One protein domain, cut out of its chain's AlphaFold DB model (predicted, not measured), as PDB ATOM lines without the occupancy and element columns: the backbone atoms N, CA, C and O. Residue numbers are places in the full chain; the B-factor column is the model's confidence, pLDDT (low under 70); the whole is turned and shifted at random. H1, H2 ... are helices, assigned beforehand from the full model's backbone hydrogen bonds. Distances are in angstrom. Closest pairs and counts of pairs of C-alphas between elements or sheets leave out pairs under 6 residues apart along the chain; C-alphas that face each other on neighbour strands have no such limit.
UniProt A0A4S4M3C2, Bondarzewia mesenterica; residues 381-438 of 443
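This is residues 381 to 438 of the 443 residues of a protein of Bondarzewia mesenterica (UniProt A0A4S4M3C2). A helical hairpin, H1 and H2 side by side, makes one end of a rod, and the short helix H3 makes the other end, touching neither of them. Between these two ends, residues 381 to 394, with no named element, form a loop before H1; residues 432 to 438 stick out at the H3 end. The printed part has 58 residues with three named helices, in the order H1, H2, H3, and no named strand; the class is all helix. It is loose, with a radius of gyration of the C-alphas of 14.1 A and spans of 44 by 19 by 14 A.

Pass residues 381 to 394 and look at H1, residues 395 to 404, and at H2, residues 409 to 421. They touch, and their closest C-alphas, those of Leu 399 and Ile 412, are 6.6 A apart. They run opposite ways at a shallow tilt of 23 degrees and form a helical hairpin with a tight link of 4 residues. Go on through the short link of 6 residues to H3, residues 428 to 436, which is apart from H1 and from H2. In H1, H2 and H3 every O i to N i+4 pair is within hydrogen-bond range.

Start at C-alpha 381, at (-32.050, 30.149, 88.345). Find C-alpha 395 at (-25.195, 21.665, 83.562); from there H1 runs 14.3 A to C-alpha 404. H2 runs 18.2 A from C-alpha 409 to C-alpha 421. H3 runs 12.0 A from C-alpha 428 to C-alpha 436, at (-30.840, 45.764, 95.338).

The two C-alphas farthest apart, those of Gly 406 and Ser 437, are 44.6 A apart. The printed part has no cut. The mean pLDDT of the printed part is 89.1; look for values under 70 at residues 436 to 438.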
ATOM      1  N   GLY A 381     -33.106  29.897  89.322       92.94
ATOM      2  CA  GLY A 381     -32.050  30.149  88.345       92.94
ATOM      3  C   GLY A 381     -30.644  30.015  88.937       92.94
ATOM      4  O   GLY A 381     -30.468  29.847  90.142       92.94
ATOM      5  N   VAL A 382     -29.633  30.112  88.070       91.12
ATOM      6  CA  VAL A 382     -28.205  30.142  88.426       91.12
ATOM      7  C   VAL A 382     -27.553  31.330  87.723       91.12
ATOM      8  O   VAL A 382     -27.821  31.581  86.545       91.12
ATOM      9  N   ALA A 383     -26.657  32.040  88.411       81.62
ATOM     10  CA  ALA A 383     -25.893  33.132  87.814       81.62
ATOM     11  C   ALA A 383     -25.026  32.644  86.632       81.62
ATOM     12  O   ALA A 383     -24.225  31.713  86.748       81.62
ATOM     13  N   THR A 384     -25.147  33.314  85.481       77.25
ATOM     14  CA  THR A 384     -24.419  32.970  84.242       77.25
ATOM     15  C   THR A 384     -22.914  33.251  84.312       77.25
ATOM     16  O   THR A 384     -22.147  32.766  83.474       77.25
ATOM     17  N   ARG A 385     -22.473  34.016  85.317       78.19
ATOM     18  CA  ARG A 385     -21.067  34.282  85.630       78.19
ATOM     19  C   ARG A 385     -20.690  33.660  86.969       78.19
ATOM     20  O   ARG A 385     -21.486  33.628  87.901       78.19
ATOM     21  N   LYS A 386     -19.452  33.180  87.056       77.50
ATOM     22  CA  LYS A 386     -18.799  32.808  88.315       77.50
ATOM     23  C   LYS A 386     -18.316  34.067  89.049       77.50
ATOM     24  O   LYS A 386     -18.235  35.139  88.452       77.50
ATOM     25  N   ALA A 387     -17.921  33.916  90.313       76.62
ATOM     26  CA  ALA A 387     -17.338  34.996  91.115       76.62
ATOM     27  C   ALA A 387     -16.051  35.599  90.505       76.62
ATOM     28  O   ALA A 387     -15.758  36.766  90.733       76.62
ATOM     29  N   ASP A 388     -15.316  34.844  89.675       81.19
ATOM     30  CA  ASP A 388     -14.149  35.333  88.919       81.19
ATOM     31  C   ASP A 388     -14.516  36.049  87.597       81.19
ATOM     32  O   ASP A 388     -13.655  36.294  86.750       81.19
ATOM     33  N   GLY A 389     -15.802  36.345  87.379       79.81
ATOM     34  CA  GLY A 389     -16.333  37.025  86.197       79.81
ATOM     35  C   GLY A 389     -16.451  36.157  84.938       79.81
ATOM     36  O   GLY A 389     -17.116  36.572  83.977       79.81
ATOM     37  N   LYS A 390     -15.866  34.949  84.915       84.38
ATOM     38  CA  LYS A 390     -15.922  34.048  83.754       84.38
ATOM     39  C   LYS A 390     -17.332  33.498  83.549       84.38
ATOM     40  O   LYS A 390     -18.080  33.267  84.501       84.38
ATOM     41  N   ARG A 391     -17.688  33.251  82.286       85.62
ATOM     42  CA  ARG A 391     -18.948  32.592  81.919       85.62
ATOM     43  C   ARG A 391     -18.966  31.164  82.479       85.62
ATOM     44  O   ARG A 391     -17.985  30.434  82.357       85.62
ATOM     45  N   ARG A 392     -20.083  30.775  83.090       87.12
ATOM     46  CA  ARG A 392     -20.364  29.400  83.514       87.12
ATOM     47  C   ARG A 392     -21.038  28.647  82.358       87.12
ATOM     48  O   ARG A 392     -21.900  29.211  81.688       87.12
ATOM     49  N   HIS A 393     -20.641  27.395  82.135       88.88
ATOM     50  CA  HIS A 393     -21.364  26.467  81.261       88.88
ATOM     51  C   HIS A 393     -22.580  25.901  81.995       88.88
ATOM     52  O   HIS A 393     -22.512  25.642  83.203       88.88
ATOM     53  N   GLY A 394     -23.684  25.715  81.275       91.38
ATOM     54  CA  GLY A 394     -24.867  25.049  81.805       91.38
ATOM     55  C   GLY A 394     -24.556  23.608  82.213       91.38
ATOM     56  O   GLY A 394     -23.610  22.999  81.709       91.38
ATOM     57  N   LEU A 395     -25.358  23.053  83.126       93.19
ATOM     58  CA  LEU A 395     -25.195  21.665  83.562       93.19
ATOM     59  C   LEU A 395     -25.273  20.704  82.367       93.19
ATOM     60  O   LEU A 395     -24.341  19.939  82.163       93.19
ATOM     61  N   ALA A 396     -26.308  20.823  81.526       93.56
ATOM     62  CA  ALA A 396     -26.472  20.003  80.319       93.56
ATOM     63  C   ALA A 396     -25.219  20.027  79.423       93.56
ATOM     64  O   ALA A 396     -24.617  18.990  79.190       93.56
ATOM     65  N   GLU A 397     -24.736  21.218  79.055       94.06
ATOM     66  CA  GLU A 397     -23.525  21.404  78.235       94.06
ATOM     67  C   GLU A 397     -22.266  20.772  78.859       94.06
ATOM     68  O   GLU A 397     -21.347  20.374  78.145       94.06
ATOM     69  N   THR A 398     -22.208  20.710  80.193       93.38
ATOM     70  CA  THR A 398     -21.104  20.112  80.959       93.38
ATOM     71  C   THR A 398     -21.188  18.581  80.951       93.38
ATOM     72  O   THR A 398     -20.166  17.917  80.788       93.38
ATOM     73  N   LEU A 399     -22.397  18.020  81.084       95.25
ATOM     74  CA  LEU A 399     -22.632  16.574  81.029       95.25
ATOM     75  C   LEU A 399     -22.502  16.034  79.594       95.25
ATOM     76  O   LEU A 399     -21.815  15.037  79.398       95.25
ATOM     77  N   ASP A 400     -23.037  16.736  78.589       95.56
ATOM     78  CA  ASP A 400     -22.923  16.379  77.165       95.56
ATOM     79  C   ASP A 400     -21.447  16.236  76.735       95.56
ATOM     80  O   ASP A 400     -21.074  15.309  76.014       95.56
ATOM     81  N   GLN A 401     -20.575  17.136  77.210       94.81
ATOM     82  CA  GLN A 401     -19.132  17.072  76.948       94.81
ATOM     83  C   GLN A 401     -18.450  15.893  77.654       94.81
ATOM     84  O   GLN A 401     -17.540  15.293  77.082       94.81
ATOM     85  N   ALA A 402     -18.877  15.551  78.872       94.50
ATOM     86  CA  ALA A 402     -18.368  14.397  79.610       94.50
ATOM     87  C   ALA A 402     -18.786  13.070  78.950       94.50
ATOM     88  O   ALA A 402     -17.954  12.176  78.776       94.50
ATOM     89  N   GLU A 403     -20.044  12.959  78.515       95.44
ATOM     90  CA  GLU A 403     -20.547  11.809  77.756       95.44
ATOM     91  C   GLU A 403     -19.806  11.651  76.419       95.44
ATOM     92  O   GLU A 403     -19.338  10.557  76.102       95.44
ATOM     93  N   ALA A 404     -19.589  12.744  75.677       95.94
ATOM     94  CA  ALA A 404     -18.825  12.731  74.425       95.94
ATOM     95  C   ALA A 404     -17.348  12.320  74.598       95.94
ATOM     96  O   ALA A 404     -16.729  11.821  73.658       95.94
ATOM     97  N   GLN A 405     -16.779  12.502  75.794       96.38
ATOM     98  CA  GLN A 405     -15.433  12.043  76.164       96.38
ATOM     99  C   GLN A 405     -15.403  10.585  76.663       96.38
ATOM    100  O   GLN A 405     -14.330  10.064  76.963       96.38
ATOM    101  N   GLY A 406     -16.556   9.911  76.747       96.31
ATOM    102  CA  GLY A 406     -16.658   8.523  77.196       96.31
ATOM    103  C   GLY A 406     -16.503   8.339  78.708       96.31
ATOM    104  O   GLY A 406     -16.089   7.263  79.146       96.31
ATOM    105  N   LEU A 407     -16.804   9.364  79.518       95.81
ATOM    106  CA  LEU A 407     -16.807   9.223  80.977       95.81
ATOM    107  C   LEU A 407     -17.860   8.195  81.424       95.81
ATOM    108  O   LEU A 407     -18.919   8.034  80.820       95.81
ATOM    109  N   SER A 408     -17.565   7.480  82.511       96.00
ATOM    110  CA  SER A 408     -18.491   6.498  83.079       96.00
ATOM    111  C   SER A 408     -19.650   7.180  83.811       96.00
ATOM    112  O   SER A 408     -19.497   8.284  84.329       96.00
ATOM    113  N   GLY A 409     -20.790   6.489  83.939       94.19
ATOM    114  CA  GLY A 409     -21.963   7.016  84.656       94.19
ATOM    115  C   GLY A 409     -21.634   7.532  86.063       94.19
ATOM    116  O   GLY A 409     -22.003   8.643  86.401       94.19
ATOM    117  N   ALA A 410     -20.814   6.808  86.834       96.38
ATOM    118  CA  ALA A 410     -20.394   7.252  88.168       96.38
ATOM    119  C   ALA A 410     -19.505   8.517  88.158       96.38
ATOM    120  O   ALA A 410     -19.481   9.259  89.138       96.38
ATOM    121  N   ALA A 411     -18.763   8.771  87.074       95.81
ATOM    122  CA  ALA A 411     -18.007  10.013  86.904       95.81
ATOM    123  C   ALA A 411     -18.924  11.180  86.496       95.81
ATOM    124  O   ALA A 411     -18.723  12.297  86.967       95.81
ATOM    125  N   ILE A 412     -19.950  10.908  85.681       95.38
ATOM    126  CA  ILE A 412     -20.995  11.867  85.290       95.38
ATOM    127  C   ILE A 412     -21.851  12.256  86.508       95.38
ATOM    128  O   ILE A 412     -22.021  13.443  86.760       95.38
ATOM    129  N   ASP A 413     -22.293  11.290  87.321       94.25
ATOM    130  CA  ASP A 413     -23.046  11.531  88.565       94.25
ATOM    131  C   ASP A 413     -22.243  12.407  89.550       94.25
ATOM    132  O   ASP A 413     -22.770  13.338  90.162       94.25
ATOM    133  N   LYS A 414     -20.933  12.140  89.683       96.06
ATOM    134  CA  LYS A 414     -20.024  12.947  90.513       96.06
ATOM    135  C   LYS A 414     -19.880  14.371  89.971       96.06
ATOM    136  O   LYS A 414     -19.924  15.314  90.755       96.06
ATOM    137  N   LEU A 415     -19.743  14.525  88.654       95.25
ATOM    138  CA  LEU A 415     -19.658  15.821  87.979       95.25
ATOM    139  C   LEU A 415     -20.960  16.630  88.112       95.25
ATOM    140  O   LEU A 415     -20.901  17.841  88.313       95.25
ATOM    141  N   GLU A 416     -22.125  15.976  88.050       94.81
ATOM    142  CA  GLU A 416     -23.428  16.602  88.302       94.81
ATOM    143  C   GLU A 416     -23.525  17.119  89.746       94.81
ATOM    144  O   GLU A 416     -23.884  18.282  89.943       94.81
ATOM    145  N   SER A 417     -23.132  16.315  90.745       94.50
ATOM    146  CA  SER A 417     -23.083  16.763  92.148       94.50
ATOM    147  C   SER A 417     -22.122  17.938  92.331       94.50
ATOM    148  O   SER A 417     -22.531  18.980  92.824       94.50
ATOM    149  N   GLU A 418     -20.876  17.827  91.859       94.69
ATOM    150  CA  GLU A 418     -19.873  18.896  91.972       94.69
ATOM    151  C   GLU A 418     -20.319  20.195  91.282       94.69
ATOM    152  O   GLU A 418     -20.058  21.290  91.787       94.69
ATOM    153  N   TRP A 419     -21.023  20.107  90.147       93.06
ATOM    154  CA  TRP A 419     -21.597  21.282  89.493       93.06
ATOM    155  C   TRP A 419     -22.703  21.905  90.348       93.06
ATOM    156  O   TRP A 419     -22.673  23.121  90.549       93.06
ATOM    157  N   LEU A 420     -23.632  21.094  90.874       91.75
ATOM    158  CA  LEU A 420     -24.753  21.534  91.713       91.75
ATOM    159  C   LEU A 420     -24.294  22.133  93.050       91.75
ATOM    160  O   LEU A 420     -24.825  23.162  93.456       91.75
ATOM    161  N   ASP A 421     -23.279  21.551  93.686       92.19
ATOM    162  CA  ASP A 421     -22.676  22.056  94.923       92.19
ATOM    163  C   ASP A 421     -21.870  23.352  94.677       92.19
ATOM    164  O   ASP A 421     -21.683  24.167  95.579       92.19
ATOM    165  N   SER A 422     -21.424  23.591  93.434       89.62
ATOM    166  CA  SER A 422     -20.722  24.822  93.030       89.62
ATOM    167  C   SER A 422     -21.638  26.000  92.670       89.62
ATOM    168  O   SER A 422     -21.131  27.042  92.228       89.62
ATOM    169  N   VAL A 423     -22.965  25.845  92.764       90.38
ATOM    170  CA  VAL A 423     -23.950  26.879  92.414       90.38
ATOM    171  C   VAL A 423     -24.936  27.125  93.543       90.38
ATOM    172  O   VAL A 423     -25.608  26.220  94.027       90.38
ATOM    173  N   GLU A 424     -25.111  28.395  93.888       89.31
ATOM    174  CA  GLU A 424     -26.317  28.806  94.585       89.31
ATOM    175  C   GLU A 424     -27.445  28.952  93.555       89.31
ATOM    176  O   GLU A 424     -27.292  29.609  92.521       89.31
ATOM    177  N   MET A 425     -28.559  28.271  93.814       91.81
ATOM    178  CA  MET A 425     -29.777  28.354  93.016       91.81
ATOM    179  C   MET A 425     -30.777  29.225  93.764       91.81
ATOM    180  O   MET A 425     -31.161  28.869  94.873       91.81
ATOM    181  N   ILE A 426     -31.254  30.307  93.165       92.88
ATOM    182  CA  ILE A 426     -32.211  31.236  93.793       92.88
ATOM    183  C   ILE A 426     -33.312  31.611  92.808       92.88
ATOM    184  O   ILE A 426     -33.127  31.536  91.591       92.88
ATOM    185  N   THR A 427     -34.476  31.964  93.335       94.81
ATOM    186  CA  THR A 427     -35.567  32.584  92.579       94.81
ATOM    187  C   THR A 427     -35.151  33.964  92.063       94.81
ATOM    188  O   THR A 427     -34.142  34.537  92.486       94.81
ATOM    189  N   PHE A 428     -35.914  34.509  91.111       93.31
ATOM    190  CA  PHE A 428     -35.643  35.853  90.599       93.31
ATOM    191  C   PHE A 428     -35.832  36.934  91.673       93.31
ATOM    192  O   PHE A 428     -35.042  37.874  91.720       93.31
ATOM    193  N   ASP A 429     -36.824  36.777  92.552       92.69
ATOM    194  CA  ASP A 429     -37.137  37.760  93.591       92.69
ATOM    195  C   ASP A 429     -36.047  37.783  94.679       92.69
ATOM    196  O   ASP A 429     -35.520  38.850  94.988       92.69
ATOM    197  N   GLU A 430     -35.586  36.613  95.147       91.81
ATOM    198  CA  GLU A 430     -34.408  36.495  96.030       91.81
ATOM    199  C   GLU A 430     -33.158  37.139  95.397       91.81
ATOM    200  O   GLU A 430     -32.399  37.842  96.065       91.81
ATOM    201  N   ALA A 431     -32.942  36.944  94.088       89.12
ATOM    202  CA  ALA A 431     -31.838  37.586  93.378       89.12
ATOM    203  C   ALA A 431     -32.002  39.115  93.322       89.12
ATOM    204  O   ALA A 431     -31.033  39.843  93.534       89.12
ATOM    205  N   ALA A 432     -33.210  39.610  93.050       88.75
ATOM    206  CA  ALA A 432     -33.501  41.038  92.995       88.75
ATOM    207  C   ALA A 432     -33.263  41.717  94.354       88.75
ATOM    208  O   ALA A 432     -32.637  42.776  94.395       88.75
ATOM    209  N   GLU A 433     -33.674  41.090  95.459       87.75
ATOM    210  CA  GLU A 433     -33.403  41.576  96.816       87.75
ATOM    211  C   GLU A 433     -31.895  41.621  97.100       87.75
ATOM    212  O   GLU A 433     -31.372  42.687  97.443       87.75
ATOM    213  N   LEU A 434     -31.174  40.518  96.857       82.75
ATOM    214  CA  LEU A 434     -29.719  40.444  97.034       82.75
ATOM    215  C   LEU A 434     -28.991  41.544  96.247       82.75
ATOM    216  O   LEU A 434     -28.142  42.241  96.807       82.75
ATOM    217  N   PHE A 435     -29.341  41.753  94.974       76.06
ATOM    218  CA  PHE A 435     -28.692  42.764  94.135       76.06
ATOM    219  C   PHE A 435     -29.175  44.202  94.382       76.06
ATOM    220  O   PHE A 435     -28.403  45.128  94.139       76.06
ATOM    221  N   SER A 436     -30.372  44.423  94.939       67.81
ATOM    222  CA  SER A 436     -30.840  45.764  95.338       67.81
ATOM    223  C   SER A 436     -30.063  46.370  96.513       67.81
ATOM    224  O   SER A 436     -30.083  47.583  96.706       67.81
ATOM    225  N   SER A 437     -29.347  45.536  97.278       59.38
ATOM    226  CA  SER A 437     -28.476  45.978  98.375       59.38
ATOM    227  C   SER A 437     -27.143  46.580  97.901       59.38
ATOM    228  O   SER A 437     -26.430  47.205  98.689       59.38
ATOM    229  N   PHE A 438     -26.805  46.428  96.617       54.81
ATOM    230  CA  PHE A 438     -25.624  47.040  96.018       54.81
ATOM    231  C   PHE A 438     -25.935  48.471  95.552       54.81
ATOM    232  O   PHE A 438     -27.035  48.734  95.061       54.81
TER     233      PHE A 438